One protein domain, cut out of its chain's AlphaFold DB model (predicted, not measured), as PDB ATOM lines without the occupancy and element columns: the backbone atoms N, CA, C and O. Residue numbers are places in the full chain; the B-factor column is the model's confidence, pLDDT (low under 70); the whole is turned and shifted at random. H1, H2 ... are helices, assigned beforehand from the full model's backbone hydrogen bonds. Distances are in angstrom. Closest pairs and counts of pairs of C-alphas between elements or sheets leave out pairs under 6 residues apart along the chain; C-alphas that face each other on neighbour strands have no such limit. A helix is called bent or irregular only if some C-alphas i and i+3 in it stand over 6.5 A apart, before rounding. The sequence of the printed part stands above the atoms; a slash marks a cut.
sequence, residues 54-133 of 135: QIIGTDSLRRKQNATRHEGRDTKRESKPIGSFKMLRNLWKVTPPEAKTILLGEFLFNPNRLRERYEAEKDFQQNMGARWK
ATOM      1  N   GLN A  54      66.777 179.272   0.672       67.56
ATOM      2  CA  GLN A  54      67.602 179.188   1.881       67.56
ATOM      3  C   GLN A  54      66.931 178.338   2.968       67.56
ATOM      4  O   GLN A  54      67.591 177.489   3.573       67.56
ATOM      5  N   ILE A  55      65.618 178.484   3.179       67.75
ATOM      6  CA  ILE A  55      64.846 177.660   4.125       67.75
ATOM      7  C   ILE A  55      64.855 176.185   3.697       67.75
ATOM      8  O   ILE A  55      65.160 175.305   4.496       67.75
ATOM      9  N   ILE A  56      64.603 175.888   2.421       64.38
ATOM     10  CA  ILE A  56      64.600 174.509   1.906       64.38
ATOM     11  C   ILE A  56      66.012 173.901   1.951       64.38
ATOM     12  O   ILE A  56      66.182 172.733   2.317       64.38
ATOM     13  N   GLY A  57      67.040 174.679   1.602       63.59
ATOM     14  CA  GLY A  57      68.439 174.260   1.670       63.59
ATOM     15  C   GLY A  57      68.885 173.950   3.102       63.59
ATOM     16  O   GLY A  57      69.492 172.904   3.355       63.59
ATOM     17  N   THR A  58      68.518 174.809   4.055       62.03
ATOM     18  CA  THR A  58      68.791 174.613   5.489       62.03
ATOM     19  C   THR A  58      67.992 173.445   6.072       62.03
ATOM     20  O   THR A  58      68.553 172.653   6.831       62.03
ATOM     21  N   ASP A  59      66.744 173.230   5.646       65.38
ATOM     22  CA  ASP A  59      65.940 172.060   6.020       65.38
ATOM     23  C   ASP A  59      66.522 170.748   5.480       65.38
ATOM     24  O   ASP A  59      66.547 169.739   6.188       65.38
ATOM     25  N   SER A  60      67.038 170.747   4.249       61.34
ATOM     26  CA  SER A  60      67.718 169.589   3.655       61.34
ATOM     27  C   SER A  60      68.990 169.225   4.432       61.34
ATOM     28  O   SER A  60      69.202 168.058   4.780       61.34
ATOM     29  N   LEU A  61      69.801 170.223   4.799       64.62
ATOM     30  CA  LEU A  61      70.978 170.034   5.654       64.62
ATOM     31  C   LEU A  61      70.596 169.545   7.054       64.62
ATOM     32  O   LEU A  61      71.211 168.612   7.570       64.62
ATOM     33  N   ARG A  62      69.538 170.104   7.648       65.94
ATOM     34  CA  ARG A  62      69.033 169.694   8.960       65.94
ATOM     35  C   ARG A  62      68.488 168.267   8.946       65.94
ATOM     36  O   ARG A  62      68.729 167.525   9.897       65.94
ATOM     37  N   ARG A  63      67.805 167.840   7.878       68.25
ATOM     38  CA  ARG A  63      67.373 166.442   7.694       68.25
ATOM     39  C   ARG A  63      68.566 165.498   7.597       68.25
ATOM     40  O   ARG A  63      68.559 164.477   8.278       68.25
ATOM     41  N   LYS A  64      69.605 165.860   6.836       68.69
ATOM     42  CA  LYS A  64      70.849 165.076   6.748       68.69
ATOM     43  C   LYS A  64      71.546 164.971   8.102       68.69
ATOM     44  O   LYS A  64      71.836 163.862   8.528       68.69
ATOM     45  N   GLN A  65      71.717 166.086   8.817       69.50
ATOM     46  CA  GLN A  65      72.297 166.103  10.166       69.50
ATOM     47  C   GLN A  65      71.455 165.314  11.177       69.50
ATOM     48  O   GLN A  65      72.001 164.649  12.054       69.50
ATOM     49  N   ASN A  66      70.125 165.361  11.071       64.38
ATOM     50  CA  ASN A  66      69.245 164.548  11.904       64.38
ATOM     51  C   ASN A  66      69.394 163.056  11.584       64.38
ATOM     52  O   ASN A  66      69.458 162.273  12.526       64.38
ATOM     53  N   ALA A  67      69.517 162.667  10.311       63.16
ATOM     54  CA  ALA A  67      69.782 161.282   9.919       63.16
ATOM     55  C   ALA A  67      71.114 160.776  10.503       63.16
ATOM     56  O   ALA A  67      71.126 159.751  11.181       63.16
ATOM     57  N   THR A  68      72.197 161.555  10.402       63.91
ATOM     58  CA  THR A  68      73.497 161.198  11.013       63.91
ATOM     59  C   THR A  68      73.424 161.144  12.545       63.91
ATOM     60  O   THR A  68      74.007 160.270  13.183       63.91
ATOM     61  N   ARG A  69      72.658 162.047  13.178       59.41
ATOM     62  CA  ARG A  69      72.382 162.016  14.631       59.41
ATOM     63  C   ARG A  69      71.490 160.849  15.058       59.41
ATOM     64  O   ARG A  69      71.429 160.566  16.258       59.41
ATOM     65  N   HIS A  70      70.732 160.249  14.144       59.44
ATOM     66  CA  HIS A  70      69.945 159.043  14.393       59.44
ATOM     67  C   HIS A  70      70.828 157.799  14.288       59.44
ATOM     68  O   HIS A  70      70.827 157.024  15.237       59.44
ATOM     69  N   GLU A  71      71.688 157.697  13.274       58.44
ATOM     70  CA  GLU A  71      72.696 156.627  13.171       58.44
ATOM     71  C   GLU A  71      73.630 156.601  14.396       58.44
ATOM     72  O   GLU A  71      73.807 155.565  15.036       58.44
ATOM     73  N   GLY A  72      74.134 157.763  14.831       57.28
ATOM     74  CA  GLY A  72      74.947 157.873  16.053       57.28
ATOM     75  C   GLY A  72      74.178 157.661  17.369       57.28
ATOM     76  O   GLY A  72      74.786 157.547  18.435       57.28
ATOM     77  N   ARG A  73      72.836 157.635  17.328       55.06
ATOM     78  CA  ARG A  73      71.978 157.250  18.462       55.06
ATOM     79  C   ARG A  73      71.559 155.787  18.402       55.06
ATOM     80  O   ARG A  73      71.264 155.251  19.466       55.06
ATOM     81  N   ASP A  74      71.550 155.151  17.236       53.03
ATOM     82  CA  ASP A  74      71.253 153.726  17.093       53.03
ATOM     83  C   ASP A  74      72.374 152.868  17.691       53.03
ATOM     84  O   ASP A  74      72.080 151.957  18.462       53.03
ATOM     85  N   THR A  75      73.638 153.273  17.533       52.22
ATOM     86  CA  THR A  75      74.778 152.659  18.248       52.22
ATOM     87  C   THR A  75      74.680 152.811  19.770       52.22
ATOM     88  O   THR A  75      75.116 151.951  20.526       52.22
ATOM     89  N   LYS A  76      74.040 153.881  20.263       49.62
ATOM     90  CA  LYS A  76      73.772 154.077  21.700       49.62
ATOM     91  C   LYS A  76      72.477 153.404  22.168       49.62
ATOM     92  O   LYS A  76      72.308 153.212  23.371       49.62
ATOM     93  N   ARG A  77      71.562 153.039  21.262       50.53
ATOM     94  CA  ARG A  77      70.320 152.300  21.560       50.53
ATOM     95  C   ARG A  77      70.552 150.807  21.736       50.53
ATOM     96  O   ARG A  77      69.705 150.175  22.358       50.53
ATOM     97  N   GLU A  78      71.694 150.270  21.310       52.81
ATOM     98  CA  GLU A  78      72.117 148.911  21.678       52.81
ATOM     99  C   GLU A  78      72.096 148.690  23.204       52.81
ATOM    100  O   GLU A  78      71.805 147.591  23.666       52.81
ATOM    101  N   SER A  79      72.279 149.759  23.991       51.69
ATOM    102  CA  SER A  79      72.221 149.744  25.459       51.69
ATOM    103  C   SER A  79      70.826 149.913  26.089       51.69
ATOM    104  O   SER A  79      70.704 149.805  27.309       51.69
ATOM    105  N   LYS A  80      69.758 150.194  25.320       49.41
ATOM    106  CA  LYS A  80      68.408 150.429  25.877       49.41
ATOM    107  C   LYS A  80      67.385 149.426  25.326       49.41
ATOM    108  O   LYS A  80      67.096 149.445  24.128       49.41
ATOM    109  N   PRO A  81      66.766 148.584  26.179       53.84
ATOM    110  CA  PRO A  81      65.887 147.500  25.755       53.84
ATOM    111  C   PRO A  81      64.504 148.036  25.354       53.84
ATOM    112  O   PRO A  81      63.538 147.923  26.095       53.84
ATOM    113  N   ILE A  82      64.388 148.638  24.169       53.56
ATOM    114  CA  ILE A  82      63.088 149.033  23.583       53.56
ATOM    115  C   ILE A  82      62.635 148.028  22.497       53.56
ATOM    116  O   ILE A  82      61.527 148.102  21.974       53.56
ATOM    117  N   GLY A  83      63.439 146.998  22.215       59.38
ATOM    118  CA  GLY A  83      63.081 145.920  21.284       59.38
ATOM    119  C   GLY A  83      62.241 144.782  21.881       59.38
ATOM    120  O   GLY A  83      61.604 144.051  21.126       59.38
ATOM    121  N   SER A  84      62.209 144.611  23.208       68.31
ATOM    122  CA  SER A  84      61.689 143.387  23.841       68.31
ATOM    123  C   SER A  84      60.182 143.197  23.657       68.31
ATOM    124  O   SER A  84      59.747 142.091  23.352       68.31
ATOM    125  N   PHE A  85      59.376 144.259  23.751       82.06
ATOM    126  CA  PHE A  85      57.918 144.124  23.632       82.06
ATOM    127  C   PHE A  85      57.471 143.853  22.189       82.06
ATOM    128  O   PHE A  85      56.537 143.089  21.947       82.06
ATOM    129  N   LYS A  86      58.163 144.442  21.203       83.88
ATOM    130  CA  LYS A  86      57.914 144.166  19.780       83.88
ATOM    131  C   LYS A  86      58.277 142.720  19.434       83.88
ATOM    132  O   LYS A  86      57.503 142.062  18.741       83.88
ATOM    133  N   MET A  87      59.407 142.225  19.948       85.38
ATOM    134  CA  MET A  87      59.812 140.821  19.804       85.38
ATOM    135  C   MET A  87      58.799 139.881  20.462       85.38
ATOM    136  O   MET A  87      58.303 138.976  19.797       85.38
ATOM    137  N   LEU A  88      58.403 140.163  21.711       88.38
ATOM    138  CA  LEU A  88      57.366 139.410  22.418       88.38
ATOM    139  C   LEU A  88      56.073 139.352  21.605       88.38
ATOM    140  O   LEU A  88      55.554 138.269  21.377       88.38
ATOM    141  N   ARG A  89      55.562 140.492  21.125       89.62
ATOM    142  CA  ARG A  89      54.314 140.546  20.347       89.62
ATOM    143  C   ARG A  89      54.377 139.700  19.076       89.62
ATOM    144  O   ARG A  89      53.377 139.082  18.718       89.62
ATOM    145  N   ASN A  90      55.505 139.713  18.371       88.19
ATOM    146  CA  ASN A  90      55.674 138.931  17.151       88.19
ATOM    147  C   ASN A  90      55.724 137.433  17.461       88.19
ATOM    148  O   ASN A  90      54.974 136.673  16.854       88.19
ATOM    149  N   LEU A  91      56.511 137.037  18.465       89.88
ATOM    150  CA  LEU A  91      56.567 135.652  18.933       89.88
ATOM    151  C   LEU A  91      55.213 135.179  19.470       89.88
ATOM    152  O   LEU A  91      54.802 134.061  19.195       89.88
ATOM    153  N   TRP A  92      54.457 136.037  20.152       93.00
ATOM    154  CA  TRP A  92      53.154 135.702  20.733       93.00
ATOM    155  C   TRP A  92      52.114 135.251  19.703       93.00
ATOM    156  O   TRP A  92      51.214 134.480  20.035       93.00
ATOM    157  N   LYS A  93      52.216 135.744  18.462       88.88
ATOM    158  CA  LYS A  93      51.308 135.373  17.368       88.88
ATOM    159  C   LYS A  93      51.563 133.963  16.846       88.88
ATOM    160  O   LYS A  93      50.617 133.308  16.432       88.88
ATOM    161  N   VAL A  94      52.825 133.542  16.842       86.44
ATOM    162  CA  VAL A  94      53.263 132.244  16.309       86.44
ATOM    163  C   VAL A  94      53.417 131.188  17.404       86.44
ATOM    164  O   VAL A  94      53.392 129.996  17.126       86.44
ATOM    165  N   THR A  95      53.541 131.616  18.663       87.94
ATOM    166  CA  THR A  95      53.715 130.724  19.811       87.94
ATOM    167  C   THR A  95      52.374 130.095  20.203       87.94
ATOM    168  O   THR A  95      51.405 130.828  20.448       87.94
ATOM    169  N   PRO A  96      52.306 128.757  20.314       91.19
ATOM    170  CA  PRO A  96      51.088 128.065  20.711       91.19
ATOM    171  C   PRO A  96      50.704 128.399  22.167       91.19
ATOM    172  O   PRO A  96      51.574 128.787  22.958       91.19
ATOM    173  N   PRO A  97      49.412 128.309  22.541       91.62
ATOM    174  CA  PRO A  97      48.917 128.735  23.853       91.62
ATOM    175  C   PRO A  97      49.683 128.149  25.043       91.62
ATOM    176  O   PRO A  97      49.948 128.863  26.008       91.62
ATOM    177  N   GLU A  98      50.099 126.891  24.942       91.62
ATOM    178  CA  GLU A  98      50.797 126.135  25.983       91.62
ATOM    179  C   GLU A  98      52.198 126.701  26.273       91.62
ATOM    180  O   GLU A  98      52.699 126.594  27.390       91.62
ATOM    181  N   ALA A  99      52.826 127.353  25.288       90.50
ATOM    182  CA  ALA A  99      54.180 127.899  25.391       90.50
ATOM    183  C   ALA A  99      54.219 129.409  25.704       90.50
ATOM    184  O   ALA A  99      55.295 129.983  25.895       90.50
ATOM    185  N   LYS A 100      53.062 130.080  25.789       90.69
ATOM    186  CA  LYS A 100      52.975 131.533  26.026       90.69
ATOM    187  C   LYS A 100      53.454 131.959  27.412       90.69
ATOM    188  O   LYS A 100      54.035 133.033  27.556       90.69
ATOM    189  N   THR A 101      53.244 131.123  28.423       90.69
ATOM    190  CA  THR A 101      53.732 131.356  29.792       90.69
ATOM    191  C   THR A 101      55.259 131.373  29.843       90.69
ATOM    192  O   THR A 101      55.845 132.264  30.455       90.69
ATOM    193  N   ILE A 102      55.903 130.450  29.123       91.25
ATOM    194  CA  ILE A 102      57.362 130.387  28.978       91.25
ATOM    195  C   ILE A 102      57.869 131.637  28.253       91.25
ATOM    196  O   ILE A 102      58.809 132.276  28.718       91.25
ATOM    197  N   LEU A 103      57.206 132.037  27.166       90.69
ATOM    198  CA  LEU A 103      57.556 133.233  26.397       90.69
ATOM    199  C   LEU A 103      57.457 134.531  27.230       90.69
ATOM    200  O   LEU A 103      58.324 135.398  27.137       90.69
ATOM    201  N   LEU A 104      56.424 134.662  28.069       88.38
ATOM    202  CA  LEU A 104      56.296 135.769  29.028       88.38
ATOM    203  C   LEU A 104      57.407 135.742  30.081       88.38
ATOM    204  O   LEU A 104      57.977 136.788  30.386       88.38
ATOM    205  N   GLY A 105      57.736 134.561  30.610       86.94
ATOM    206  CA  GLY A 105      58.839 134.389  31.552       86.94
ATOM    207  C   GLY A 105      60.184 134.799  30.951       86.94
ATOM    208  O   GLY A 105      60.955 135.516  31.584       86.94
ATOM    209  N   GLU A 106      60.442 134.429  29.697       87.81
ATOM    210  CA  GLU A 106      61.633 134.860  28.959       87.81
ATOM    211  C   GLU A 106      61.634 136.379  28.734       87.81
ATOM    212  O   GLU A 106      62.648 137.030  28.957       87.81
ATOM    213  N   PHE A 107      60.498 136.993  28.399       87.62
ATOM    214  CA  PHE A 107      60.417 138.452  28.274       87.62
ATOM    215  C   PHE A 107      60.708 139.203  29.581       87.62
ATOM    216  O   PHE A 107      61.385 140.232  29.547       87.62
ATOM    217  N   LEU A 108      60.204 138.708  30.713       84.69
ATOM    218  CA  LEU A 108      60.333 139.375  32.010       84.69
ATOM    219  C   LEU A 108      61.688 139.130  32.681       84.69
ATOM    220  O   LEU A 108      62.212 140.030  33.334       84.69
ATOM    221  N   PHE A 109      62.251 137.931  32.527       85.25
ATOM    222  CA  PHE A 109      63.390 137.483  33.332       85.25
ATOM    223  C   PHE A 109      64.605 137.042  32.510       85.25
ATOM    224  O   PHE A 109      65.696 136.936  33.064       85.25
ATOM    225  N   ASN A 110      64.462 136.791  31.203       84.06
ATOM    226  CA  ASN A 110      65.575 136.366  30.348       84.06
ATOM    227  C   ASN A 110      65.473 136.931  28.911       84.06
ATOM    228  O   ASN A 110      65.210 136.196  27.952       84.06
ATOM    229  N   PRO A 111      65.692 138.248  28.738       79.31
ATOM    230  CA  PRO A 111      65.478 138.929  27.461       79.31
ATOM    231  C   PRO A 111      66.438 138.479  26.348       79.31
ATOM    232  O   PRO A 111      66.121 138.663  25.171       79.31
ATOM    233  N   ASN A 112      67.584 137.880  26.692       84.56
ATOM    234  CA  ASN A 112      68.509 137.301  25.712       84.56
ATOM    235  C   ASN A 112      67.896 136.059  25.058       84.56
ATOM    236  O   ASN A 112      67.865 135.966  23.835       84.56
ATOM    237  N   ARG A 113      67.286 135.177  25.858       85.00
ATOM    238  CA  ARG A 113      66.581 133.991  25.351       85.00
ATOM    239  C   ARG A 113      65.383 134.354  24.469       85.00
ATOM    240  O   ARG A 113      65.137 133.708  23.453       85.00
ATOM    241  N   LEU A 114      64.674 135.436  24.808       86.62
ATOM    242  CA  LEU A 114      63.613 135.981  23.955       86.62
ATOM    243  C   LEU A 114      64.155 136.431  22.585       86.62
ATOM    244  O   LEU A 114      63.497 136.226  21.565       86.62
ATOM    245  N   ARG A 115      65.340 137.054  22.558       85.94
ATOM    246  CA  ARG A 115      65.987 137.493  21.316       85.94
ATOM    247  C   ARG A 115      66.399 136.305  20.448       85.94
ATOM    248  O   ARG A 115      66.071 136.310  19.268       85.94
ATOM    249  N   GLU A 116      67.021 135.283  21.029       87.75
ATOM    250  CA  GLU A 116      67.417 134.058  20.316       87.75
ATOM    251  C   GLU A 116      66.217 133.389  19.629       87.75
ATOM    252  O   GLU A 116      66.275 133.062  18.444       87.75
ATOM    253  N   ARG A 117      65.083 133.259  20.336       85.62
ATOM    254  CA  ARG A 117      63.842 132.743  19.733       85.62
ATOM    255  C   ARG A 117      63.336 133.618  18.595       85.62
ATOM    256  O   ARG A 117      62.854 133.101  17.593       85.62
ATOM    257  N   TYR A 118      63.401 134.937  18.760       89.12
ATOM    258  CA  TYR A 118      62.950 135.878  17.741       89.12
ATOM    259  C   TYR A 118      63.793 135.790  16.464       89.12
ATOM    260  O   TYR A 118      63.241 135.836  15.367       89.12
ATOM    261  N   GLU A 119      65.110 135.656  16.600       87.25
ATOM    262  CA  GLU A 119      66.030 135.489  15.474       87.25
ATOM    263  C   GLU A 119      65.809 134.140  14.778       87.25
ATOM    264  O   GLU A 119      65.599 134.123  13.566       87.25
ATOM    265  N   ALA A 120      65.688 133.045  15.535       87.31
ATOM    266  CA  ALA A 120      65.384 131.724  14.982       87.31
ATOM    267  C   ALA A 120      64.046 131.691  14.216       87.31
ATOM    268  O   ALA A 120      63.956 131.127  13.124       87.31
ATOM    269  N   GLU A 121      63.008 132.332  14.759       86.19
ATOM    270  CA  GLU A 121      61.701 132.445  14.105       86.19
ATOM    271  C   GLU A 121      61.777 133.285  12.822       86.19
ATOM    272  O   GLU A 121      61.164 132.955  11.806       86.19
ATOM    273  N   LYS A 122      62.555 134.372  12.835       83.94
ATOM    274  CA  LYS A 122      62.758 135.218  11.656       83.94
ATOM    275  C   LYS A 122      63.476 134.454  10.541       83.94
ATOM    276  O   LYS A 122      63.049 134.543   9.389       83.94
ATOM    277  N   ASP A 123      64.512 133.691  10.874       80.88
ATOM    278  CA  ASP A 123      65.261 132.874   9.914       80.88
ATOM    279  C   ASP A 123      64.383 131.756   9.334       80.88
ATOM    280  O   ASP A 123      64.390 131.506   8.126       80.88
ATOM    281  N   PHE A 124      63.539 131.139  10.167       78.06
ATOM    282  CA  PHE A 124      62.546 130.163   9.719       78.06
ATOM    283  C   PHE A 124      61.544 130.771   8.728       78.06
ATOM    284  O   PHE A 124      61.312 130.200   7.661       78.06
ATOM    285  N   GLN A 125      60.995 131.955   9.016       79.06
ATOM    286  CA  GLN A 125      60.058 132.640   8.116       79.06
ATOM    287  C   GLN A 125      60.696 133.045   6.785       79.06
ATOM    288  O   GLN A 125      60.042 132.961   5.745       79.06
ATOM    289  N   GLN A 126      61.965 133.459   6.787       78.31
ATOM    290  CA  GLN A 126      62.694 133.775   5.556       78.31
ATOM    291  C   GLN A 126      62.934 132.523   4.707       78.31
ATOM    292  O   GLN A 126      62.678 132.540   3.501       78.31
ATOM    293  N   ASN A 127      63.344 131.424   5.339       76.88
ATOM    294  CA  ASN A 127      63.594 130.158   4.655       76.88
ATOM    295  C   ASN A 127      62.303 129.511   4.131       76.88
ATOM    296  O   ASN A 127      62.280 128.999   3.011       76.88
ATOM    297  N   MET A 128      61.204 129.585   4.887       67.38
ATOM    298  CA  MET A 128      59.890 129.126   4.430       67.38
ATOM    299  C   MET A 128      59.340 130.042   3.331       67.38
ATOM    300  O   MET A 128      58.946 129.556   2.278       67.38
ATOM    301  N   GLY A 129      59.408 131.366   3.484       60.97
ATOM    302  CA  GLY A 129      58.972 132.312   2.450       60.97
ATOM    303  C   GLY A 129      59.738 132.190   1.125       60.97
ATOM    304  O   GLY A 129      59.174 132.448   0.062       60.97
ATOM    305  N   ALA A 130      61.002 131.759   1.162       60.34
ATOM    306  CA  ALA A 130      61.795 131.466  -0.033       60.34
ATOM    307  C   ALA A 130      61.386 130.151  -0.725       60.34
ATOM    308  O   ALA A 130      61.526 130.032  -1.942       60.34
ATOM    309  N   ARG A 131      60.867 129.179   0.034       54.56
ATOM    310  CA  ARG A 131      60.413 127.876  -0.474       54.56
ATOM    311  C   ARG A 131      59.079 127.968  -1.220       54.56
ATOM    312  O   ARG A 131      58.955 127.388  -2.287       54.56
ATOM    313  N   TRP A 132      58.138 128.769  -0.721       49.75
ATOM    314  CA  TRP A 132      56.801 128.944  -1.317       49.75
ATOM    315  C   TRP A 132      56.774 129.804  -2.594       49.75
ATOM    316  O   TRP A 132      55.737 129.915  -3.231       49.75
ATOM    317  N   LYS A 133      57.889 130.441  -2.978       52.28
ATOM    318  CA  LYS A 133      58.004 131.197  -4.243       52.28
ATOM    319  C   LYS A 133      58.564 130.373  -5.409       52.28
ATOM    320  O   LYS A 133      58.771 130.931  -6.484       52.28
TER     321      LYS A 133
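What this domain is: This is residues 54 to 133 of the 135 residues of an uncharacterized protein of Candidatus Falkowbacteria bacterium (UniProt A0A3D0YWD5). A long helical arm, H1, sticks out from a small compact body made by the hairpin of H2 and H3 and the first part of H4, which crosses H2. Residues 123 to 133, most of them in H4, stick out from the body as a second arm. The printed part has 80 residues with four named helices, H1, H2, H3, H4 in chain order, and no named strand; its class is all helix. The whole is extended, with a radius of gyration of the C-alphas of 18.7 A, and its outline is flat, spanning 60 by 38 by 17 A.

How they stand to each other: H1, residues 54 to 77, is apart from H2, residues 84 to 94. H2 touches H3, residues 97 to 109, at a shallow tilt of 10 degrees, opposite ways, a helical hairpin; their closest C-alphas, of Leu 88 and Phe 107, are 6.7 A apart. H2 touches H4, residues 111 to 131, at a steep tilt of 47 degrees, the same way, closest at the C-alphas of Met 87 and Tyr 118, 6.2 A. H3, with residues 103 to 107 alone, touches residues 112 to 114 of H4; the closest C-alphas, of Glu 106 and Leu 114, are 5.5 A apart. H1 is also apart from H3 and H4. Every O i to N i+4 pair is within hydrogen-bond range in H4, against 19 of 20 in H1, 5 of 7 in H2 and 7 of 9 in H3.

Where its parts are: H1 begins at C-alpha 54 (67.602, 179.188, 1.881) and is 33.4 A long. H2 measures 15.9 A and H3 19.4 A; H3 is irregular, with C-alphas 98 and 101 7.1 A apart. H4 runs 30.5 A to C-alpha 131 (60.413, 127.876, -0.474).

The domain as a whole: The C-alphas farthest apart, of Gln 54 and Glu 98, are 60.6 A apart. The printed part has no cut and no long link. Confidence is low, pLDDT under 70, at residues 54 to 84 and 128 to 133.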